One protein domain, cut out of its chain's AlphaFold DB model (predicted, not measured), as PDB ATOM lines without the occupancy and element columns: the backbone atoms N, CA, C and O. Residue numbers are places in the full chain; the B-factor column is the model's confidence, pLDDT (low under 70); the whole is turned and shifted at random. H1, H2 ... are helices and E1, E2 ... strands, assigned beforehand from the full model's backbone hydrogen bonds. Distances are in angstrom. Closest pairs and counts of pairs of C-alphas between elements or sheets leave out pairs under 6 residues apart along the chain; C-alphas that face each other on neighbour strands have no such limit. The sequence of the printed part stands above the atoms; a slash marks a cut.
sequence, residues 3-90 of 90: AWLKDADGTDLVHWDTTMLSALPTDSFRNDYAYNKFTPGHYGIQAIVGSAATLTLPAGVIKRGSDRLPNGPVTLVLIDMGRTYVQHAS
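This is residues 3 to 90 of the 90 residues of the protein "DoxA domain-containing protein" of Salmonella enterica subsp. arizonae (UniProt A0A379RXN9). Two strand lobes sit side by side: a strongly twisted sheet of four strands, E1, E2, E7 and E8, makes one, and two small strand pairs, E3 with E6 and E4 with E5, make the other. The short helix H1 lies between the sheet and the E4 and E5 hairpin, and a long unnamed stretch, residues 56 to 73, leads back from E6 to E7. The printed part has 88 residues with eight named strands and one named helix, in the order E1 E2 H1 E3 E4 E5 E6 E7 E8; the large sheet runs E2 E1 E7 E8, and it and both small sheets are antiparallel. The class is mostly strand, though under half of the residues are in named elements. The whole is compact, with a radius of gyration of the C-alphas of 13.3 A and spans of 38 by 26 by 24 A.

Find C-alpha 3 at (16.989, 36.769, -0.714); from there E1 runs to residue 6, 9.8 A. Next come E2, residues 12 to 16, 11.1 A, and H1, residues 18 to 22, 5.9 A. Then look for E3 at residues 29 to 31, 5.7 A, E4 at 38 to 41, 9.2 A, E5 at 44 to 47, 10.2 A, and E6 at 53 to 55, 6.1 A. E7, residues 74 to 80, starts at C-alpha 74 (5.480, 41.039, -4.286) and spans 19.7 A. E8, residues 83 to 89, spans 19.6 A and ends at C-alpha 89 (7.597, 45.986, -4.395).

Start at the large sheet, whose edge strands are E2 and E8. In the hairpin of E1 and E2, N 5 and O 14 are 2.9 A apart, within hydrogen-bond range. Between E1 and E7 look at N 4 and O 77, 2.8 A; in the hairpin of E7 and E8, at N 78 and O 85, 2.8 A. H1 is only just on this sheet, with 5 pairs of C-alphas within 10 A, and only grazes it with residues 18 to 21; its O i to N i+4 pair is within hydrogen-bond range. The closest C-alphas of H1 and E5 are those of Ser 22 and Gly 44, 4.1 A. In the hairpin of E4 and E5, N 39 and O 46 are 2.9 A apart. E5 and E7 are near each other. The closest C-alphas of E3 and E4 are those of Phe 29 and Phe 38, 6.3 A. E3 and E6 pair through N 30 and O 54, 2.9 A. E6 is apart from E1, E2, E7 and E8.

The two C-alphas farthest apart, those of Tyr 35 and Gly 65, are 40.3 A from each other. The printed part has no cut, and its one long link is E6 to E7, 18 residues. The mean pLDDT of the printed part is 87.9; residues 65 and 90 are under 70.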
ATOM      1  N   ALA A   3      18.102  35.920  -0.319       94.06
ATOM      2  CA  ALA A   3      16.989  36.769  -0.714       94.06
ATOM      3  C   ALA A   3      15.866  35.950  -1.352       94.06
ATOM      4  O   ALA A   3      16.096  35.096  -2.208       94.06
ATOM      5  N   TRP A   4      14.639  36.259  -0.954       94.56
ATOM      6  CA  TRP A   4      13.432  35.575  -1.381       94.56
ATOM      7  C   TRP A   4      12.444  36.585  -1.942       94.56
ATOM      8  O   TRP A   4      12.091  37.547  -1.263       94.56
ATOM      9  N   LEU A   5      11.969  36.359  -3.165       93.62
ATOM     10  CA  LEU A   5      10.784  37.049  -3.663       93.62
ATOM     11  C   LEU A   5       9.558  36.236  -3.269       93.62
ATOM     12  O   LEU A   5       9.508  35.040  -3.558       93.62
ATOM     13  N   LYS A   6       8.579  36.877  -2.640       93.50
ATOM     14  CA  LYS A   6       7.334  36.251  -2.198       93.50
ATOM     15  C   LYS A   6       6.119  36.922  -2.826       93.50
ATOM     16  O   LYS A   6       6.151  38.129  -3.062       93.50
ATOM     17  N   ASP A   7       5.070  36.149  -3.085       92.06
ATOM     18  CA  ASP A   7       3.764  36.693  -3.476       92.06
ATOM     19  C   ASP A   7       3.015  37.311  -2.281       92.06
ATOM     20  O   ASP A   7       3.511  37.334  -1.151       92.06
ATOM     21  N   ALA A   8       1.813  37.827  -2.548       90.62
ATOM     22  CA  ALA A   8       0.939  38.434  -1.549       90.62
ATOM     23  C   ALA A   8       0.552  37.476  -0.405       90.62
ATOM     24  O   ALA A   8       0.304  37.935   0.708       90.62
ATOM     25  N   ASP A   9       0.556  36.164  -0.658       90.12
ATOM     26  CA  ASP A   9       0.253  35.126   0.331       90.12
ATOM     27  C   ASP A   9       1.511  34.676   1.106       90.12
ATOM     28  O   ASP A   9       1.445  33.827   1.996       90.12
ATOM     29  N   GLY A  10       2.677  35.249   0.785       89.94
ATOM     30  CA  GLY A  10       3.963  34.918   1.395       89.94
ATOM     31  C   GLY A  10       4.654  33.696   0.782       89.94
ATOM     32  O   GLY A  10       5.675  33.242   1.322       89.94
ATOM     33  N   THR A  11       4.140  33.169  -0.334       91.06
ATOM     34  CA  THR A  11       4.713  31.999  -1.001       91.06
ATOM     35  C   THR A  11       5.999  32.358  -1.725       91.06
ATOM     36  O   THR A  11       6.048  33.344  -2.455       91.06
ATOM     37  N   ASP A  12       7.027  31.521  -1.585       93.12
ATOM     38  CA  ASP A  12       8.306  31.716  -2.271       93.12
ATOM     39  C   ASP A  12       8.155  31.585  -3.789       93.12
ATOM     40  O   ASP A  12       7.808  30.522  -4.313       93.12
ATOM     41  N   LEU A  13       8.489  32.661  -4.492       92.56
ATOM     42  CA  LEU A  13       8.523  32.738  -5.945       92.56
ATOM     43  C   LEU A  13       9.938  32.548  -6.473       92.56
ATOM     44  O   LEU A  13      10.146  31.731  -7.359       92.56
ATOM     45  N   VAL A  14      10.916  33.281  -5.942       93.75
ATOM     46  CA  VAL A  14      12.299  33.273  -6.441       93.75
ATOM     47  C   VAL A  14      13.260  33.238  -5.264       93.75
ATOM     48  O   VAL A  14      12.993  33.858  -4.236       93.75
ATOM     49  N   HIS A  15      14.367  32.514  -5.423       94.69
ATOM     50  CA  HIS A  15      15.453  32.458  -4.453       94.69
ATOM     51  C   HIS A  15      16.754  32.953  -5.080       94.69
ATOM     52  O   HIS A  15      17.118  32.497  -6.165       94.69
ATOM     53  N   TRP A  16      17.466  33.813  -4.359       94.75
ATOM     54  CA  TRP A  16      18.860  34.145  -4.622       94.75
ATOM     55  C   TRP A  16      19.699  33.801  -3.398       94.75
ATOM     56  O   TRP A  16      19.503  34.359  -2.315       94.75
ATOM     57  N   ASP A  17      20.638  32.878  -3.587       93.88
ATOM     58  CA  ASP A  17      21.555  32.454  -2.536       93.88
ATOM     59  C   ASP A  17      22.724  33.437  -2.349       93.88
ATOM     60  O   ASP A  17      22.908  34.398  -3.104       93.88
ATOM     61  N   THR A  18      23.550  33.183  -1.330       92.69
ATOM     62  CA  THR A  18      24.725  34.014  -1.031       92.69
ATOM     63  C   THR A  18      25.672  34.134  -2.224       92.69
ATOM     64  O   THR A  18      26.195  35.217  -2.460       92.69
ATOM     65  N   THR A  19      25.885  33.063  -2.990       92.75
ATOM     66  CA  THR A  19      26.813  33.071  -4.128       92.75
ATOM     67  C   THR A  19      26.332  34.033  -5.208       92.75
ATOM     68  O   THR A  19      27.111  34.846  -5.699       92.75
ATOM     69  N   MET A  20      25.038  33.989  -5.537       94.12
ATOM     70  CA  MET A  20      24.433  34.896  -6.514       94.12
ATOM     71  C   MET A  20      24.487  36.355  -6.052       94.12
ATOM     72  O   MET A  20      24.827  37.237  -6.840       94.12
ATOM     73  N   LEU A  21      24.172  36.611  -4.780       93.50
ATOM     74  CA  LEU A  21      24.141  37.966  -4.223       93.50
ATOM     75  C   LEU A  21      25.543  38.574  -4.077       93.50
ATOM     76  O   LEU A  21      25.722  39.755  -4.364       93.50
ATOM     77  N   SER A  22      26.543  37.784  -3.676       92.75
ATOM     78  CA  SER A  22      27.940  38.232  -3.578       92.75
ATOM     79  C   SER A  22      28.580  38.487  -4.947       92.75
ATOM     80  O   SER A  22      29.542  39.243  -5.043       92.75
ATOM     81  N   ALA A  23      28.066  37.854  -6.006       93.94
ATOM     82  CA  ALA A  23      28.560  38.008  -7.374       93.94
ATOM     83  C   ALA A  23      27.930  39.193  -8.129       93.94
ATOM     84  O   ALA A  23      28.238  39.402  -9.304       93.94
ATOM     85  N   LEU A  24      27.043  39.962  -7.486       93.50
ATOM     86  CA  LEU A  24      26.430  41.135  -8.098       93.50
ATOM     87  C   LEU A  24      27.503  42.159  -8.511       93.50
ATOM     88  O   LEU A  24      28.325  42.549  -7.678       93.50
ATOM     89  N   PRO A  25      27.495  42.643  -9.764       93.56
ATOM     90  CA  PRO A  25      28.367  43.740 -10.156       93.56
ATOM     91  C   PRO A  25      27.964  45.017  -9.409       93.56
ATOM     92  O   PRO A  25      26.795  45.222  -9.084       93.56
ATOM     93  N   THR A  26      28.917  45.919  -9.175       89.25
ATOM     94  CA  THR A  26      28.650  47.212  -8.517       89.25
ATOM     95  C   THR A  26      27.547  48.007  -9.224       89.25
ATOM     96  O   THR A  26      26.747  48.675  -8.572       89.25
ATOM     97  N   ASP A  27      27.447  47.868 -10.545       92.50
ATOM     98  CA  ASP A  27      26.463  48.572 -11.371       92.50
ATOM     99  C   ASP A  27      25.026  48.044 -11.188       92.50
ATOM    100  O   ASP A  27      24.072  48.711 -11.582       92.50
ATOM    101  N   SER A  28      24.839  46.895 -10.521       93.62
ATOM    102  CA  SER A  28      23.519  46.424 -10.071       93.62
ATOM    103  C   SER A  28      22.925  47.282  -8.950       93.62
ATOM    104  O   SER A  28      21.745  47.133  -8.631       93.62
ATOM    105  N   PHE A  29      23.719  48.166  -8.337       93.81
ATOM    106  CA  PHE A  29      23.308  49.025  -7.231       93.81
ATOM    107  C   PHE A  29      23.233  50.482  -7.689       93.81
ATOM    108  O   PHE A  29      24.207  51.240  -7.611       93.81
ATOM    109  N   ARG A  30      22.045  50.923  -8.108       95.31
ATOM    110  CA  ARG A  30      21.800  52.345  -8.363       95.31
ATOM    111  C   ARG A  30      21.473  53.038  -7.046       95.31
ATOM    112  O   ARG A  30      20.320  53.102  -6.636       95.31
ATOM    113  N   ASN A  31      22.519  53.511  -6.382       92.81
ATOM    114  CA  ASN A  31      22.434  54.196  -5.097       92.81
ATOM    115  C   ASN A  31      21.847  55.604  -5.219       92.81
ATOM    116  O   ASN A  31      22.288  56.383  -6.063       92.81
ATOM    117  N   ASP A  32      20.931  55.944  -4.317       93.38
ATOM    118  CA  ASP A  32      20.268  57.252  -4.303       93.38
ATOM    119  C   ASP A  32      21.120  58.316  -3.587       93.38
ATOM    120  O   ASP A  32      20.948  59.517  -3.803       93.38
ATOM    121  N   TYR A  33      22.086  57.886  -2.763       90.88
ATOM    122  CA  TYR A  33      22.975  58.760  -1.992       90.88
ATOM    123  C   TYR A  33      24.459  58.562  -2.330       90.88
ATOM    124  O   TYR A  33      24.923  57.472  -2.669       90.88
ATOM    125  N   ALA A  34      25.252  59.628  -2.168       86.75
ATOM    126  CA  ALA A  34      26.684  59.622  -2.477       86.75
ATOM    127  C   ALA A  34      27.558  58.871  -1.450       86.75
ATOM    128  O   ALA A  34      28.631  58.387  -1.818       86.75
ATOM    129  N   TYR A  35      27.104  58.752  -0.199       81.44
ATOM    130  CA  TYR A  35      27.905  58.220   0.916       81.44
ATOM    131  C   TYR A  35      27.304  56.946   1.527       81.44
ATOM    132  O   TYR A  35      28.004  55.949   1.667       81.44
ATOM    133  N   ASN A  36      26.000  56.950   1.825       89.19
ATOM    134  CA  ASN A  36      25.287  55.787   2.360       89.19
ATOM    135  C   ASN A  36      24.855  54.885   1.203       89.19
ATOM    136  O   ASN A  36      23.778  55.070   0.629       89.19
ATOM    137  N   LYS A  37      25.747  53.968   0.824       91.00
ATOM    138  CA  LYS A  37      25.605  53.133  -0.368       91.00
ATOM    139  C   LYS A  37      25.440  51.657  -0.032       91.00
ATOM    140  O   LYS A  37      26.043  51.136   0.907       91.00
ATOM    141  N   PHE A  38      24.671  50.990  -0.876       92.31
ATOM    142  CA  PHE A  38      24.677  49.557  -1.084       92.31
ATOM    143  C   PHE A  38      25.844  49.159  -1.987       92.31
ATOM    144  O   PHE A  38      26.131  49.829  -2.985       92.31
ATOM    145  N   THR A  39      26.490  48.053  -1.642       91.31
ATOM    146  CA  THR A  39      27.599  47.455  -2.395       91.31
ATOM    147  C   THR A  39      27.525  45.929  -2.320       91.31
ATOM    148  O   THR A  39      26.940  45.395  -1.368       91.31
ATOM    149  N   PRO A  40      28.109  45.206  -3.291       90.94
ATOM    150  CA  PRO A  40      28.330  43.778  -3.127       90.94
ATOM    151  C   PRO A  40      29.367  43.553  -2.020       90.94
ATOM    152  O   PRO A  40      30.344  44.290  -1.893       90.94
ATOM    153  N   GLY A  41      29.154  42.523  -1.214       89.19
ATOM    154  CA  GLY A  41      30.052  42.103  -0.151       89.19
ATOM    155  C   GLY A  41      30.328  40.608  -0.222       89.19
ATOM    156  O   GLY A  41      29.642  39.854  -0.902       89.19
ATOM    157  N   HIS A  42      31.330  40.156   0.532       86.62
ATOM    158  CA  HIS A  42      31.766  38.758   0.493       86.62
ATOM    159  C   HIS A  42      30.644  37.754   0.836       86.62
ATOM    160  O   HIS A  42      30.612  36.649   0.300       86.62
ATOM    161  N   TYR A  43      29.684  38.164   1.672       87.38
ATOM    162  CA  TYR A  43      28.570  37.332   2.145       87.38
ATOM    163  C   TYR A  43      27.182  37.789   1.653       87.38
ATOM    164  O   TYR A  43      26.169  37.427   2.263       87.38
ATOM    165  N   GLY A  44      27.122  38.573   0.573       90.69
ATOM    166  CA  GLY A  44      25.888  39.025  -0.066       90.69
ATOM    167  C   GLY A  44      25.904  40.525  -0.336       90.69
ATOM    168  O   GLY A  44      26.846  41.046  -0.919       90.69
ATOM    169  N   ILE A  45      24.865  41.232   0.102       90.75
ATOM    170  CA  ILE A  45      24.738  42.684  -0.061       90.75
ATOM    171  C   ILE A  45      25.132  43.378   1.243       90.75
ATOM    172  O   ILE A  45      24.711  42.973   2.325       90.75
ATOM    173  N   GLN A  46      25.914  44.449   1.145       90.69
ATOM    174  CA  GLN A  46      26.270  45.306   2.271       90.69
ATOM    175  C   GLN A  46      25.645  46.683   2.100       90.69
ATOM    176  O   GLN A  46      25.652  47.240   1.004       90.69
ATOM    177  N   ALA A  47      25.132  47.241   3.192       88.12
ATOM    178  CA  ALA A  47      24.561  48.578   3.226       88.12
ATOM    179  C   ALA A  47      24.847  49.246   4.569       88.12
ATOM    180  O   ALA A  47      24.853  48.595   5.616       88.12
ATOM    181  N   ILE A  48      25.049  50.559   4.537       86.81
ATOM    182  CA  ILE A  48      25.140  51.381   5.747       86.81
ATOM    183  C   ILE A  48      23.719  51.780   6.168       86.81
ATOM    184  O   ILE A  48      22.852  51.992   5.317       86.81
ATOM    185  N   VAL A  49      23.456  51.891   7.471       84.44
ATOM    186  CA  VAL A  49      22.159  52.374   7.976       84.44
ATOM    187  C   VAL A  49      21.813  53.721   7.331       84.44
ATOM    188  O   VAL A  49      22.645  54.623   7.275       84.44
ATOM    189  N   GLY A  50      20.582  53.847   6.829       86.44
ATOM    190  CA  GLY A  50      20.126  55.041   6.111       86.44
ATOM    191  C   GLY A  50      20.535  55.097   4.634       86.44
ATOM    192  O   GLY A  50      20.402  56.151   4.016       86.44
ATOM    193  N   SER A  51      21.034  53.999   4.058       89.75
ATOM    194  CA  SER A  51      21.217  53.878   2.604       89.75
ATOM    195  C   SER A  51      19.872  53.670   1.902       89.75
ATOM    196  O   SER A  51      18.988  53.003   2.436       89.75
ATOM    197  N   ALA A  52      19.749  54.174   0.675       90.56
ATOM    198  CA  ALA A  52      18.657  53.864  -0.246       90.56
ATOM    199  C   ALA A  52      19.238  53.623  -1.645       90.56
ATOM    200  O   ALA A  52      20.194  54.294  -2.050       90.56
ATOM    201  N   ALA A  53      18.716  52.620  -2.345       90.75
ATOM    202  CA  ALA A  53      19.146  52.272  -3.690       90.75
ATOM    203  C   ALA A  53      18.053  51.504  -4.432       90.75
ATOM    204  O   ALA A  53      17.273  50.760  -3.835       90.75
ATOM    205  N   THR A  54      18.077  51.606  -5.756       91.88
ATOM    206  CA  THR A  54      17.436  50.625  -6.633       91.88
ATOM    207  C   THR A  54      18.411  49.472  -6.883       91.88
ATOM    208  O   THR A  54      19.534  49.699  -7.334       91.88
ATOM    209  N   LEU A  55      17.977  48.241  -6.606       91.31
ATOM    210  CA  LEU A  55      18.766  47.025  -6.805       91.31
ATOM    211  C   LEU A  55      18.272  46.246  -8.027       91.31
ATOM    212  O   LEU A  55      17.085  45.942  -8.133       91.31
ATOM    213  N   THR A  56      19.189  45.855  -8.908       92.62
ATOM    214  CA  THR A  56      18.920  44.899  -9.986       92.62
ATOM    215  C   THR A  56      19.467  43.526  -9.609       92.62
ATOM    216  O   THR A  56      20.678  43.306  -9.593       92.62
ATOM    217  N   LEU A  57      18.561  42.598  -9.301       91.06
ATOM    218  CA  LEU A  57      18.887  41.204  -8.999       91.06
ATOM    219  C   LEU A  57      19.131  40.408 -10.292       91.06
ATOM    220  O   LEU A  57      18.543  40.735 -11.327       91.06
ATOM    221  N   PRO A  58      19.978  39.362 -10.262       87.62
ATOM    222  CA  PRO A  58      20.191  38.525 -11.433       87.62
ATOM    223  C   PRO A  58      18.906  37.759 -11.760       87.62
ATOM    224  O   PRO A  58      18.044  37.568 -10.898       87.62
ATOM    225  N   ALA A  59      18.779  37.290 -13.001       85.25
ATOM    226  CA  ALA A  59      17.645  36.460 -13.389       85.25
ATOM    227  C   ALA A  59      17.557  35.233 -12.466       85.25
ATOM    228  O   ALA A  59      18.478  34.421 -12.406       85.25
ATOM    229  N   GLY A  60      16.463  35.137 -11.714       81.88
ATOM    230  CA  GLY A  60      16.182  34.003 -10.845       81.88
ATOM    231  C   GLY A  60      15.194  33.042 -11.496       81.88
ATOM    232  O   GLY A  60      14.441  33.414 -12.396       81.88
ATOM    233  N   VAL A  61      15.185  31.796 -11.030       84.31
ATOM    234  CA  VAL A  61      14.204  30.801 -11.476       84.31
ATOM    235  C   VAL A  61      12.926  30.983 -10.669       84.31
ATOM    236  O   VAL A  61      12.939  30.857  -9.442       84.31
ATOM    237  N   ILE A  62      11.820  31.260 -11.357       83.81
ATOM    238  CA  ILE A  62      10.503  31.313 -10.725       83.81
ATOM    239  C   ILE A  62      10.078  29.878 -10.388       83.81
ATOM    240  O   ILE A  62       9.945  29.008 -11.255       83.81
ATOM    241  N   LYS A  63       9.871  29.614  -9.100       77.50
ATOM    242  CA  LYS A  63       9.345  28.346  -8.601       77.50
ATOM    243  C   LYS A  63       7.965  28.079  -9.210       77.50
ATOM    244  O   LYS A  63       7.190  28.993  -9.470       77.50
ATOM    245  N   ARG A  64       7.643  26.792  -9.378       71.19
ATOM    246  CA  ARG A  64       6.419  26.269 -10.030       71.19
ATOM    247  C   ARG A  64       6.376  26.373 -11.565       71.19
ATOM    248  O   ARG A  64       5.321  26.130 -12.135       71.19
ATOM    249  N   GLY A  65       7.499  26.664 -12.230       67.19
ATOM    250  CA  GLY A  65       7.594  26.601 -13.699       67.19
ATOM    251  C   GLY A  65       6.799  27.688 -14.426       67.19
ATOM    252  O   GLY A  65       6.427  27.505 -15.579       67.19
ATOM    253  N   SER A  66       6.497  28.791 -13.738       71.31
ATOM    254  CA  SER A  66       5.857  29.959 -14.340       71.31
ATOM    255  C   SER A  66       6.909  30.842 -15.005       71.31
ATOM    256  O   SER A  66       7.918  31.155 -14.385       71.31
ATOM    257  N   ASP A  67       6.641  31.327 -16.215       76.31
ATOM    258  CA  ASP A  67       7.512  32.298 -16.898       76.31
ATOM    259  C   ASP A  67       7.216  33.752 -16.495       76.31
ATOM    260  O   ASP A  67       7.821  34.696 -17.009       76.31
ATOM    261  N   ARG A  68       6.237  33.963 -15.607       79.38
ATOM    262  CA  ARG A  68       5.789  35.292 -15.181       79.38
ATOM    263  C   ARG A  68       5.553  35.356 -13.681       79.38
ATOM    264  O   ARG A  68       5.067  34.400 -13.070       79.38
ATOM    265  N   LEU A  69       5.873  36.515 -13.112       83.69
ATOM    266  CA  LEU A  69       5.471  36.878 -11.759       83.69
ATOM    267  C   LEU A  69       3.944  37.069 -11.699       83.69
ATOM    268  O   LEU A  69       3.334  37.422 -12.713       83.69
ATOM    269  N   PRO A  70       3.313  36.825 -10.539       83.62
ATOM    270  CA  PRO A  70       1.892  37.093 -10.358       83.62
ATOM    271  C   PRO A  70       1.591  38.591 -10.522       83.62
ATOM    272  O   PRO A  70       2.419  39.434 -10.199       83.62
ATOM    273  N   ASN A  71       0.372  38.929 -10.957       82.00
ATOM    274  CA  ASN A  71      -0.083  40.320 -11.141       82.00
ATOM    275  C   ASN A  71      -0.376  41.062  -9.813       82.00
ATOM    276  O   ASN A  71      -1.070  42.076  -9.813       82.00
ATOM    277  N   GLY A  72       0.076  40.524  -8.680       84.19
ATOM    278  CA  GLY A  72      -0.151  41.067  -7.342       84.19
ATOM    279  C   GLY A  72       1.128  41.648  -6.741       84.19
ATOM    280  O   GLY A  72       2.209  41.441  -7.296       84.19
ATOM    281  N   PRO A  73       1.025  42.346  -5.595       89.31
ATOM    282  CA  PRO A  73       2.197  42.864  -4.910       89.31
ATOM    283  C   PRO A  73       3.142  41.714  -4.560       89.31
ATOM    284  O   PRO A  73       2.709  40.628  -4.161       89.31
ATOM    285  N   VAL A  74       4.436  41.979  -4.683       91.69
ATOM    286  CA  VAL A  74       5.480  41.039  -4.286       91.69
ATOM    287  C   VAL A  74       6.336  41.661  -3.200       91.69
ATOM    288  O   VAL A  74       6.492  42.876  -3.094       91.69
ATOM    289  N   THR A  75       6.885  40.812  -2.349       93.44
ATOM    290  CA  THR A  75       7.733  41.248  -1.247       93.44
ATOM    291  C   THR A  75       9.100  40.612  -1.399       93.44
ATOM    292  O   THR A  75       9.216  39.391  -1.499       93.44
ATOM    293  N   LEU A  76      10.138  41.442  -1.417       92.50
ATOM    294  CA  LEU A  76      11.515  40.992  -1.325       92.50
ATOM    295  C   LEU A  76      11.888  40.866   0.153       92.50
ATOM    296  O   LEU A  76      11.782  41.824   0.918       92.50
ATOM    297  N   VAL A  77      12.340  39.683   0.549       93.19
ATOM    298  CA  VAL A  77      12.791  39.385   1.906       93.19
ATOM    299  C   VAL A  77      14.268  39.032   1.864       93.19
ATOM    300  O   VAL A  77      14.641  38.062   1.213       93.19
ATOM    301  N   LEU A  78      15.101  39.796   2.567       90.75
ATOM    302  CA  LEU A  78      16.522  39.505   2.739       90.75
ATOM    303  C   LEU A  78      16.758  38.925   4.132       90.75
ATOM    304  O   LEU A  78      16.303  39.488   5.127       90.75
ATOM    305  N   ILE A  79      17.489  37.817   4.203       90.38
ATOM    306  CA  ILE A  79      17.803  37.106   5.441       90.38
ATOM    307  C   ILE A  79      19.320  37.101   5.624       90.38
ATOM    308  O   ILE A  79      20.060  36.584   4.786       90.38
ATOM    309  N   ASP A  80      19.794  37.662   6.731       86.06
ATOM    310  CA  ASP A  80      21.213  37.710   7.080       86.06
ATOM    311  C   ASP A  80      21.438  37.360   8.551       86.06
ATOM    312  O   ASP A  80      20.994  38.085   9.434       86.06
ATOM    313  N   MET A  81      22.117  36.239   8.820       80.38
ATOM    314  CA  MET A  81      22.495  35.791  10.174       80.38
ATOM    315  C   MET A  81      21.371  35.937  11.228       80.38
ATOM    316  O   MET A  81      21.595  36.419  12.338       80.38
ATOM    317  N   GLY A  82      20.141  35.548  10.874       75.06
ATOM    318  CA  GLY A  82      18.962  35.630  11.751       75.06
ATOM    319  C   GLY A  82      18.233  36.982  11.762       75.06
ATOM    320  O   GLY A  82      17.224  37.119  12.449       75.06
ATOM    321  N   ARG A  83      18.700  37.974  10.997       82.44
ATOM    322  CA  ARG A  83      17.997  39.238  10.737       82.44
ATOM    323  C   ARG A  83      17.205  39.129   9.442       82.44
ATOM    324  O   ARG A  83      17.730  38.651   8.439       82.44
ATOM    325  N   THR A  84      15.978  39.631   9.463       84.62
ATOM    326  CA  THR A  84      15.095  39.667   8.296       84.62
ATOM    327  C   THR A  84      14.798  41.113   7.933       84.62
ATOM    328  O   THR A  84      14.349  41.885   8.779       84.62
ATOM    329  N   TYR A  85      15.020  41.465   6.671       83.62
ATOM    330  CA  TYR A  85      14.678  42.761   6.092       83.62
ATOM    331  C   TYR A  85      13.610  42.549   5.027       83.62
ATOM    332  O   TYR A  85      13.717  41.633   4.214       83.62
ATOM    333  N   VAL A  86      12.573  43.381   5.037       84.62
ATOM    334  CA  VAL A  86      11.395  43.216   4.183       84.62
ATOM    335  C   VAL A  86      11.194  44.488   3.374       84.62
ATOM    336  O   VAL A  86      11.112  45.574   3.945       84.62
ATOM    337  N   GLN A  87      11.106  44.345   2.056       84.00
ATOM    338  CA  GLN A  87      10.811  45.429   1.131       84.00
ATOM    339  C   GLN A  87       9.611  45.045   0.272       84.00
ATOM    340  O   GLN A  87       9.633  44.043  -0.442       84.00
ATOM    341  N   HIS A  88       8.572  45.869   0.306       82.38
ATOM    342  CA  HIS A  88       7.434  45.722  -0.593       82.38
ATOM    343  C   HIS A  88       7.787  46.308  -1.959       82.38
ATOM    344  O   HIS A  88       8.309  47.424  -2.037       82.38
ATOM    345  N   ALA A  89       7.511  45.548  -3.014       72.56
ATOM    346  CA  ALA A  89       7.597  45.986  -4.395       72.56
ATOM    347  C   ALA A  89       6.179  45.985  -4.984       72.56
ATOM    348  O   ALA A  89       5.474  44.972  -4.972       72.56
ATOM    349  N   SER A  90       5.760  47.171  -5.413       60.00
ATOM    350  CA  SER A  90       4.471  47.469  -6.041       60.00
ATOM    351  C   SER A  90       4.554  47.399  -7.554       60.00
ATOM    352  O   SER A  90       5.568  47.921  -8.074       60.00
TER     353      SER A  90